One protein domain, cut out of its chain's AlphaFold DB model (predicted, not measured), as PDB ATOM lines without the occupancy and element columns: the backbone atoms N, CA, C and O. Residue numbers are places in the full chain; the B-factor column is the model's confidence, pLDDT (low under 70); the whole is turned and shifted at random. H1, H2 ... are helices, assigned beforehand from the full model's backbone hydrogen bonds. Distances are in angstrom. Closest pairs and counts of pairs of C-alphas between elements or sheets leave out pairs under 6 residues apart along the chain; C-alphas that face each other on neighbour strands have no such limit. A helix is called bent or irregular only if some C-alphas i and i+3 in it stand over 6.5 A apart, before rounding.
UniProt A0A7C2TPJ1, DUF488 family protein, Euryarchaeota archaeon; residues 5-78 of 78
ATOM      1  N   GLU A   5     -12.198  52.462  38.424       86.69
ATOM      2  CA  GLU A   5     -12.735  53.651  39.089       86.69
ATOM      3  C   GLU A   5     -14.220  53.487  39.397       86.69
ATOM      4  O   GLU A   5     -14.641  53.711  40.532       86.69
ATOM      5  N   LEU A   6     -14.998  52.996  38.429       86.31
ATOM      6  CA  LEU A   6     -16.426  52.772  38.608       86.31
ATOM      7  C   LEU A   6     -16.706  51.691  39.663       86.31
ATOM      8  O   LEU A   6     -17.597  51.857  40.496       86.31
ATOM      9  N   ARG A   7     -15.899  50.619  39.703       83.81
ATOM     10  CA  ARG A   7     -15.989  49.590  40.759       83.81
ATOM     11  C   ARG A   7     -15.701  50.153  42.150       83.81
ATOM     12  O   ARG A   7     -16.429  49.844  43.091       83.81
ATOM     13  N   LYS A   8     -14.657  50.980  42.285       84.62
ATOM     14  CA  LYS A   8     -14.324  51.648  43.556       84.62
ATOM     15  C   LYS A   8     -15.440  52.595  43.986       84.62
ATOM     16  O   LYS A   8     -15.833  52.578  45.145       84.62
ATOM     17  N   TRP A   9     -15.989  53.373  43.057       88.12
ATOM     18  CA  TRP A   9     -17.085  54.299  43.337       88.12
ATOM     19  C   TRP A   9     -18.362  53.587  43.806       88.12
ATOM     20  O   TRP A   9     -19.013  54.046  44.750       88.12
ATOM     21  N   PHE A  10     -18.692  52.453  43.179       85.19
ATOM     22  CA  PHE A  10     -19.850  51.648  43.551       85.19
ATOM     23  C   PHE A  10     -19.736  51.116  44.978       85.19
ATOM     24  O   PHE A  10     -20.700  51.206  45.730       85.19
ATOM     25  N   SER A  11     -18.564  50.595  45.365       82.81
ATOM     26  CA  SER A  11     -18.311  50.071  46.720       82.81
ATOM     27  C   SER A  11     -19.380  49.080  47.236       82.81
ATOM     28  O   SER A  11     -19.487  48.887  48.441       82.81
ATOM     29  N   HIS A  12     -20.140  48.425  46.346       77.62
ATOM     30  CA  HIS A  12     -21.274  47.549  46.682       77.62
ATOM     31  C   HIS A  12     -22.436  48.237  47.417       77.62
ATOM     32  O   HIS A  12     -23.178  47.582  48.138       77.62
ATOM     33  N   ASP A  13     -22.616  49.544  47.220       83.12
ATOM     34  CA  ASP A  13     -23.732  50.309  47.782       83.12
ATOM     35  C   ASP A  13     -24.996  50.152  46.911       83.12
ATOM     36  O   ASP A  13     -25.024  50.668  45.787       83.12
ATOM     37  N   PRO A  14     -26.066  49.496  47.402       83.50
ATOM     38  CA  PRO A  14     -27.295  49.289  46.634       83.50
ATOM     39  C   PRO A  14     -27.949  50.595  46.172       83.50
ATOM     40  O   PRO A  14     -28.527  50.633  45.090       83.50
ATOM     41  N   ASN A  15     -27.804  51.691  46.927       87.88
ATOM     42  CA  ASN A  15     -28.376  52.991  46.554       87.88
ATOM     43  C   ASN A  15     -27.710  53.580  45.303       87.88
ATOM     44  O   ASN A  15     -28.283  54.419  44.613       87.88
ATOM     45  N   LYS A  16     -26.480  53.148  45.005       87.81
ATOM     46  CA  LYS A  16     -25.727  53.568  43.820       87.81
ATOM     47  C   LYS A  16     -25.916  52.622  42.645       87.81
ATOM     48  O   LYS A  16     -25.343  52.886  41.592       87.81
ATOM     49  N   TRP A  17     -26.675  51.538  42.799       87.56
ATOM     50  CA  TRP A  17     -26.786  50.489  41.792       87.56
ATOM     51  C   TRP A  17     -27.353  50.992  40.465       87.56
ATOM     52  O   TRP A  17     -26.743  50.773  39.419       87.56
ATOM     53  N   ASP A  18     -28.456  51.737  40.497       88.56
ATOM     54  CA  ASP A  18     -29.066  52.262  39.271       88.56
ATOM     55  C   ASP A  18     -28.134  53.244  38.545       88.56
ATOM     56  O   ASP A  18     -27.971  53.194  37.325       88.56
ATOM     57  N   ILE A  19     -27.427  54.089  39.304       90.56
ATOM     58  CA  ILE A  19     -26.432  55.015  38.748       90.56
ATOM     59  C   ILE A  19     -25.215  54.249  38.211       90.56
ATOM     60  O   ILE A  19     -24.659  54.621  37.179       90.56
ATOM     61  N   PHE A  20     -24.793  53.183  38.892       90.00
ATOM     62  CA  PHE A  20     -23.702  52.322  38.453       90.00
ATOM     63  C   PHE A  20     -24.030  51.656  37.119       90.00
ATOM     64  O   PHE A  20     -23.192  51.691  36.223       90.00
ATOM     65  N   ILE A  21     -25.245  51.118  36.959       89.12
ATOM     66  CA  ILE A  21     -25.715  50.552  35.688       89.12
ATOM     67  C   ILE A  21     -25.657  51.611  34.590       89.12
ATOM     68  O   ILE A  21     -25.052  51.365  33.549       89.12
ATOM     69  N   LYS A  22     -26.203  52.807  34.840       89.62
ATOM     70  CA  LYS A  22     -26.204  53.897  33.857       89.62
ATOM     71  C   LYS A  22     -24.788  54.298  33.434       89.62
ATOM     72  O   LYS A  22     -24.488  54.355  32.247       89.62
ATOM     73  N   ARG A  23     -23.889  54.510  34.397       90.31
ATOM     74  CA  ARG A  23     -22.482  54.841  34.117       90.31
ATOM     75  C   ARG A  23     -21.752  53.709  33.403       90.31
ATOM     76  O   ARG A  23     -20.931  53.972  32.532       90.31
ATOM     77  N   TYR A  24     -22.039  52.458  33.755       89.50
ATOM     78  CA  TYR A  24     -21.428  51.314  33.091       89.50
ATOM     79  C   TYR A  24     -21.941  51.163  31.654       89.50
ATOM     80  O   TYR A  24     -21.152  50.851  30.766       89.50
ATOM     81  N   ARG A  25     -23.223  51.453  31.398       88.38
ATOM     82  CA  ARG A  25     -23.784  51.532  30.044       88.38
ATOM     83  C   ARG A  25     -23.075  52.600  29.220       88.38
ATOM     84  O   ARG A  25     -22.572  52.280  28.153       88.38
ATOM     85  N   GLU A  26     -22.927  53.812  29.748       89.44
ATOM     86  CA  GLU A  26     -22.183  54.886  29.072       89.44
ATOM     87  C   GLU A  26     -20.715  54.499  28.803       89.44
ATOM     88  O   GLU A  26     -20.164  54.822  27.750       89.44
ATOM     89  N   GLU A  27     -20.057  53.794  29.735       88.75
ATOM     90  CA  GLU A  27     -18.712  53.245  29.509       88.75
ATOM     91  C   GLU A  27     -18.685  52.217  28.377       88.75
ATOM     92  O   GLU A  27     -17.696  52.163  27.651       88.75
ATOM     93  N   LEU A  28     -19.719  51.383  28.250       86.50
ATOM     94  CA  LEU A  28     -19.829  50.372  27.203       86.50
ATOM     95  C   LEU A  28     -20.145  51.005  25.846       86.50
ATOM     96  O   LEU A  28     -19.485  50.657  24.875       86.50
ATOM     97  N   GLU A  29     -21.081  51.951  25.776       85.81
ATOM     98  CA  GLU A  29     -21.480  52.645  24.538       85.81
ATOM     99  C   GLU A  29     -20.332  53.453  23.927       85.81
ATOM    100  O   GLU A  29     -20.217  53.565  22.709       85.81
ATOM    101  N   LYS A  30     -19.418  53.957  24.761       87.25
ATOM    102  CA  LYS A  30     -18.183  54.603  24.296       87.25
ATOM    103  C   LYS A  30     -17.180  53.629  23.682       87.25
ATOM    104  O   LYS A  30     -16.204  54.079  23.079       87.25
ATOM    105  N   LYS A  31     -17.357  52.315  23.852       84.69
ATOM    106  CA  LYS A  31     -16.447  51.333  23.271       84.69
ATOM    107  C   LYS A  31     -16.903  50.947  21.865       84.69
ATOM    108  O   LYS A  31     -18.022  50.467  21.699       84.69
ATOM    109  N   PRO A  32     -16.016  51.046  20.862       80.19
ATOM    110  CA  PRO A  32     -16.370  50.726  19.481       80.19
ATOM    111  C   PRO A  32     -16.745  49.250  19.292       80.19
ATOM    112  O   PRO A  32     -17.532  48.927  18.413       80.19
ATOM    113  N   ASN A  33     -16.241  48.358  20.150       84.81
ATOM    114  CA  ASN A  33     -16.509  46.923  20.088       84.81
ATOM    115  C   ASN A  33     -17.826  46.499  20.760       84.81
ATOM    116  O   ASN A  33     -18.104  45.302  20.821       84.81
ATOM    117  N   LEU A  34     -18.618  47.432  21.310       84.50
ATOM    118  CA  LEU A  34     -19.908  47.080  21.907       84.50
ATOM    119  C   LEU A  34     -20.850  46.495  20.857       84.50
ATOM    120  O   LEU A  34     -21.490  45.484  21.124       84.50
ATOM    121  N   LYS A  35     -20.907  47.103  19.669       83.44
ATOM    122  CA  LYS A  35     -21.791  46.651  18.594       83.44
ATOM    123  C   LYS A  35     -21.456  45.224  18.158       83.44
ATOM    124  O   LYS A  35     -22.325  44.364  18.224       83.44
ATOM    125  N   ASP A  36     -20.186  44.959  17.855       87.25
ATOM    126  CA  ASP A  36     -19.715  43.617  17.485       87.25
ATOM    127  C   ASP A  36     -20.026  42.587  18.578       87.25
ATOM    128  O   ASP A  36     -20.416  41.457  18.303       87.25
ATOM    129  N   PHE A  37     -19.881  42.978  19.846       86.12
ATOM    130  CA  PHE A  37     -20.200  42.109  20.972       86.12
ATOM    131  C   PHE A  37     -21.701  41.791  21.065       86.12
ATOM    132  O   PHE A  37     -22.053  40.644  21.326       86.12
ATOM    133  N   ILE A  38     -22.579  42.774  20.841       87.00
ATOM    134  CA  ILE A  38     -24.033  42.560  20.801       87.00
ATOM    135  C   ILE A  38     -24.422  41.669  19.618       87.00
ATOM    136  O   ILE A  38     -25.234  40.766  19.797       87.00
ATOM    137  N   ASP A  39     -23.817  41.870  18.447       87.38
ATOM    138  CA  ASP A  39     -24.089  41.056  17.259       87.38
ATOM    139  C   ASP A  39     -23.674  39.590  17.483       87.38
ATOM    140  O   ASP A  39     -24.475  38.682  17.261       87.38
ATOM    141  N   ILE A  40     -22.484  39.351  18.053       87.81
ATOM    142  CA  ILE A  40     -22.039  38.003  18.456       87.81
ATOM    143  C   ILE A  40     -22.997  37.394  19.485       87.81
ATOM    144  O   ILE A  40     -23.307  36.205  19.427       87.81
ATOM    145  N   LEU A  41     -23.452  38.181  20.462       87.12
ATOM    146  CA  LEU A  41     -24.391  37.694  21.469       87.12
ATOM    147  C   LEU A  41     -25.732  37.300  20.857       87.12
ATOM    148  O   LEU A  41     -26.259  36.262  21.242       87.12
ATOM    149  N   ARG A  42     -26.261  38.083  19.912       85.56
ATOM    150  CA  ARG A  42     -27.498  37.754  19.190       85.56
ATOM    151  C   ARG A  42     -27.362  36.426  18.453       85.56
ATOM    152  O   ARG A  42     -28.162  35.529  18.689       85.56
ATOM    153  N   GLU A  43     -26.298  36.263  17.671       88.25
ATOM    154  CA  GLU A  43     -26.021  35.017  16.942       88.25
ATOM    155  C   GLU A  43     -25.889  33.812  17.891       88.25
ATOM    156  O   GLU A  43     -26.381  32.715  17.623       88.25
ATOM    157  N   ARG A  44     -25.235  33.996  19.044       88.12
ATOM    158  CA  ARG A  44     -25.085  32.927  20.041       88.12
ATOM    159  C   ARG A  44     -26.400  32.583  20.728       88.12
ATOM    160  O   ARG A  44     -26.639  31.398  20.933       88.12
ATOM    161  N   LEU A  45     -27.228  33.581  21.040       86.69
ATOM    162  CA  LEU A  45     -28.544  33.395  21.657       86.69
ATOM    163  C   LEU A  45     -29.527  32.662  20.737       86.69
ATOM    164  O   LEU A  45     -30.372  31.920  21.229       86.69
ATOM    165  N   GLU A  46     -29.389  32.795  19.415       85.38
ATOM    166  CA  GLU A  46     -30.148  31.981  18.452       85.38
ATOM    167  C   GLU A  46     -29.775  30.492  18.512       85.38
ATOM    168  O   GLU A  46     -30.603  29.627  18.234       85.38
ATOM    169  N   ASN A  47     -28.534  30.181  18.899       84.00
ATOM    170  CA  ASN A  47     -27.988  28.824  18.924       84.00
ATOM    171  C   ASN A  47     -27.951  28.193  20.332       84.00
ATOM    172  O   ASN A  47     -27.560  27.030  20.464       84.00
ATOM    173  N   GLY A  48     -28.332  28.928  21.383       83.12
ATOM    174  CA  GLY A  48     -28.381  28.434  22.762       83.12
ATOM    175  C   GLY A  48     -28.184  29.520  23.824       83.12
ATOM    176  O   GLY A  48     -28.148  30.710  23.536       83.12
ATOM    177  N   ASP A  49     -28.031  29.111  25.083       83.75
ATOM    178  CA  ASP A  49     -27.900  30.054  26.196       83.75
ATOM    179  C   ASP A  49     -26.493  30.664  26.299       83.75
ATOM    180  O   ASP A  49     -25.473  29.970  26.239       83.75
ATOM    181  N   VAL A  50     -26.428  31.973  26.562       83.69
ATOM    182  CA  VAL A  50     -25.177  32.659  26.916       83.69
ATOM    183  C   VAL A  50     -25.046  32.770  28.434       83.69
ATOM    184  O   VAL A  50     -25.863  33.398  29.107       83.69
ATOM    185  N   ILE A  51     -23.961  32.216  28.981       83.31
ATOM    186  CA  ILE A  51     -23.669  32.246  30.419       83.31
ATOM    187  C   ILE A  51     -22.618  33.319  30.724       83.31
ATOM    188  O   ILE A  51     -21.462  33.222  30.312       83.31
ATOM    189  N   PHE A  52     -22.995  34.322  31.520       80.69
ATOM    190  CA  PHE A  52     -22.057  35.320  32.033       80.69
ATOM    191  C   PHE A  52     -21.352  34.812  33.292       80.69
ATOM    192  O   PHE A  52     -21.932  34.751  34.377       80.69
ATOM    193  N   LEU A  53     -20.068  34.486  33.156       79.50
ATOM    194  CA  LEU A  53     -19.229  34.100  34.286       79.50
ATOM    195  C   LEU A  53     -18.777  35.335  35.076       79.50
ATOM    196  O   LEU A  53     -18.322  36.332  34.510       79.50
ATOM    197  N   TYR A  54     -18.857  35.252  36.404       76.81
ATOM    198  CA  TYR A  54     -18.337  36.268  37.314       76.81
ATOM    199  C   TYR A  54     -17.586  35.624  38.479       76.81
ATOM    200  O   TYR A  54     -17.937  34.545  38.946       76.81
ATOM    201  N   ALA A  55     -16.558  36.316  38.966       71.19
ATOM    202  CA  ALA A  55     -15.748  35.904  40.110       71.19
ATOM    203  C   ALA A  55     -15.928  36.897  41.270       71.19
ATOM    204  O   ALA A  55     -14.981  37.552  41.696       71.19
ATOM    205  N   SER A  56     -17.168  37.071  41.736       70.44
ATOM    206  CA  SER A  56     -17.478  37.893  42.914       70.44
ATOM    207  C   SER A  56     -18.233  37.063  43.941       70.44
ATOM    208  O   SER A  56     -19.050  36.220  43.580       70.44
ATOM    209  N   ARG A  57     -17.971  37.316  45.227       68.56
ATOM    210  CA  ARG A  57     -18.760  36.737  46.327       68.56
ATOM    211  C   ARG A  57     -20.163  37.344  46.400       68.56
ATOM    212  O   ARG A  57     -21.072  36.688  46.895       68.56
ATOM    213  N   GLU A  58     -20.329  38.559  45.879       72.75
ATOM    214  CA  GLU A  58     -21.604  39.269  45.839       72.75
ATOM    215  C   GLU A  58     -22.472  38.742  44.690       72.75
ATOM    216  O   GLU A  58     -22.067  38.780  43.523       72.75
ATOM    217  N   ARG A  59     -23.663  38.223  45.005       67.06
ATOM    218  CA  ARG A  59     -24.546  37.589  44.007       67.06
ATOM    219  C   ARG A  59     -25.580  38.550  43.435       67.06
ATOM    220  O   ARG A  59     -25.962  38.386  42.282       67.06
ATOM    221  N   SER A  60     -25.994  39.544  44.216       69.00
ATOM    222  CA  SER A  60     -27.097  40.437  43.847       69.00
ATOM    223  C   SER A  60     -26.620  41.642  43.042       69.00
ATOM    224  O   SER A  60     -27.250  42.027  42.061       69.00
ATOM    225  N   PHE A  61     -25.464  42.200  43.410       74.69
ATOM    226  CA  PHE A  61     -24.913  43.407  42.799       74.69
ATOM    227  C   PHE A  61     -23.508  43.158  42.256       74.69
ATOM    228  O   PHE A  61     -22.503  43.602  42.814       74.69
ATOM    229  N   ASN A  62     -23.427  42.396  41.165       81.12
ATOM    230  CA  ASN A  62     -22.159  42.088  40.512       81.12
ATOM    231  C   ASN A  62     -22.118  42.535  39.051       81.12
ATOM    232  O   ASN A  62     -23.126  42.840  38.414       81.12
ATOM    233  N   ASN A  63     -20.905  42.526  38.505       81.38
ATOM    234  CA  ASN A  63     -20.641  42.983  37.146       81.38
ATOM    235  C   ASN A  63     -21.383  42.170  36.074       81.38
ATOM    236  O   ASN A  63     -21.667  42.729  35.020       81.38
ATOM    237  N   ALA A  64     -21.666  40.883  36.306       85.12
ATOM    238  CA  ALA A  64     -22.400  40.058  35.347       85.12
ATOM    239  C   ALA A  64     -23.889  40.401  35.342       85.12
ATOM    240  O   ALA A  64     -24.454  40.555  34.267       85.12
ATOM    241  N   VAL A  65     -24.501  40.605  36.511       86.00
ATOM    242  CA  VAL A  65     -25.896  41.059  36.618       86.00
ATOM    243  C   VAL A  65     -26.059  42.436  35.972       86.00
ATOM    244  O   VAL A  65     -26.977  42.631  35.181       86.00
ATOM    245  N   ALA A  66     -25.133  43.368  36.239       87.38
ATOM    246  CA  ALA A  66     -25.142  44.681  35.593       87.38
ATOM    247  C   ALA A  66     -25.003  44.564  34.068       87.38
ATOM    248  O   ALA A  66     -25.782  45.159  33.333       87.38
ATOM    249  N   LEU A  67     -24.033  43.776  33.592       86.88
ATOM    250  CA  LEU A  67     -23.797  43.585  32.162       86.88
ATOM    251  C   LEU A  67     -25.007  42.950  31.466       86.88
ATOM    252  O   LEU A  67     -25.412  43.441  30.419       86.88
ATOM    253  N   LYS A  68     -25.602  41.912  32.064       87.38
ATOM    254  CA  LYS A  68     -26.814  41.259  31.558       87.38
ATOM    255  C   LYS A  68     -27.949  42.268  31.395       87.38
ATOM    256  O   LYS A  68     -28.495  42.366  30.305       87.38
ATOM    257  N   LYS A  69     -28.239  43.060  32.434       87.88
ATOM    258  CA  LYS A  69     -29.304  44.073  32.391       87.88
ATOM    259  C   LYS A  69     -29.070  45.106  31.284       87.88
ATOM    260  O   LYS A  69     -29.986  45.405  30.534       87.88
ATOM    261  N   ILE A  70     -27.838  45.604  31.147       87.94
ATOM    262  CA  ILE A  70     -27.488  46.589  30.110       87.94
ATOM    263  C   ILE A  70     -27.682  46.005  28.706       87.94
ATOM    264  O   ILE A  70     -28.236  46.668  27.838       87.94
ATOM    265  N   ILE A  71     -27.230  44.770  28.479       86.19
ATOM    266  CA  ILE A  71     -27.377  44.094  27.185       86.19
ATOM    267  C   ILE A  71     -28.852  43.855  26.866       86.19
ATOM    268  O   ILE A  71     -29.264  44.120  25.744       86.19
ATOM    269  N   GLU A  72     -29.639  43.382  27.836       85.50
ATOM    270  CA  GLU A  72     -31.081  43.175  27.665       85.50
ATOM    271  C   GLU A  72     -31.790  44.484  27.298       85.50
ATOM    272  O   GLU A  72     -32.579  44.496  26.360       85.50
ATOM    273  N   GLU A  73     -31.465  45.599  27.960       86.12
ATOM    274  CA  GLU A  73     -32.008  46.917  27.602       86.12
ATOM    275  C   GLU A  73     -31.607  47.342  26.179       86.12
ATOM    276  O   GLU A  73     -32.464  47.753  25.404       86.12
ATOM    277  N   ILE A  74     -30.332  47.195  25.799       84.88
ATOM    278  CA  ILE A  74     -29.851  47.533  24.444       84.88
ATOM    279  C   ILE A  74     -30.527  46.665  23.373       84.88
ATOM    280  O   ILE A  74     -30.786  47.133  22.267       84.88
ATOM    281  N   MET A  75     -30.799  45.394  23.678       82.19
ATOM    282  CA  MET A  75     -31.475  44.478  22.759       82.19
ATOM    283  C   MET A  75     -32.971  44.780  22.608       82.19
ATOM    284  O   MET A  75     -33.505  44.486  21.541       82.19
ATOM    285  N   LEU A  76     -33.620  45.328  23.644       79.00
ATOM    286  CA  LEU A  76     -35.039  45.715  23.649       79.00
ATOM    287  C   LEU A  76     -35.302  47.092  23.012       79.00
ATOM    288  O   LEU A  76     -36.415  47.331  22.556       79.00
ATOM    289  N   ASP A  77     -34.306  47.982  22.967       70.62
ATOM    290  CA  ASP A  77     -34.391  49.315  22.338       70.62
ATOM    291  C   ASP A  77     -34.387  49.275  20.780       70.62
ATOM    292  O   ASP A  77     -34.268  50.320  20.133       70.62
ATOM    293  N   HIS A  78     -34.520  48.095  20.154       48.97
ATOM    294  CA  HIS A  78     -34.462  47.858  18.700       48.97
ATOM    295  C   HIS A  78     -35.668  47.077  18.176       48.97
ATOM    296  O   HIS A  78     -36.055  47.352  17.017       48.97
TER     297      HIS A  78
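Overview. This is residues 5 to 78 of the 78 residues of the protein "DUF488 family protein" of Euryarchaeota archaeon (UniProt A0A7C2TPJ1). Look for an open L with a crosspiece: H2 and the outstretched H3 meet as a corner, the long link 48 to 62 runs back from the end of H3, and H4 crosses between the two arms. The short H1 folds back beside H2 as a small helical hairpin, and residues 43 to 48 stick out at the far end of H3. The 74 printed residues include four named helices, H1 to H4 in chain order, and no named strand: all helix. The whole is compact, with a radius of gyration of the C-alphas of 13.0 A and spans of 35 by 26 by 19 A.

Along the chain. Find C-alpha 5 at (-12.735, 53.651, 39.089), where H1, residues 5 to 10, begins. H2, residues 14 to 29, covers 23.1 A from C-alpha 14 at (-27.295, 49.289, 46.634); it is irregular, with C-alphas 15 and 18 7.4 A apart, and has a kink of 25 degrees near residue 21. H3, residues 34 to 47, covers 20.2 A. H4, residues 63 to 76, covers 19.9 A and ends at (-35.039, 45.715, 23.649).

Arrangement. H1 and H2 form a hairpin and touch, closest at the C-alphas of Phe 10 and Lys 16, 6.2 A, opposite ways at a shallow tilt of 28 degrees. Residues 21 to 25 of H2 only just touch residues 66 to 70 of H4, with 3 pairs of C-alphas within 8 A, closest at Ile 21 and Ala 66, 5.9 A; the tilt is steep, 60 degrees. H3 is close but not clearly touching H4, about perpendicular at 84 degrees, with the C-alphas of Ile 38 and Ile 71 closest at 7.4 A. H1 is apart from H3 and H4. Each O i to N i+4 pair is within hydrogen-bond range in H1 and H4, against 10 of 12 in H2 and 9 of 10 in H3.

Size, cuts and confidence. The C-alphas of Trp 9 and Asn 47 are the two farthest apart, 36.9 A. The printed part has no cut; the link from H3 to H4 is long, the other two tight. Look for pLDDT under 70 at residues 57, 59 to 60 and 78.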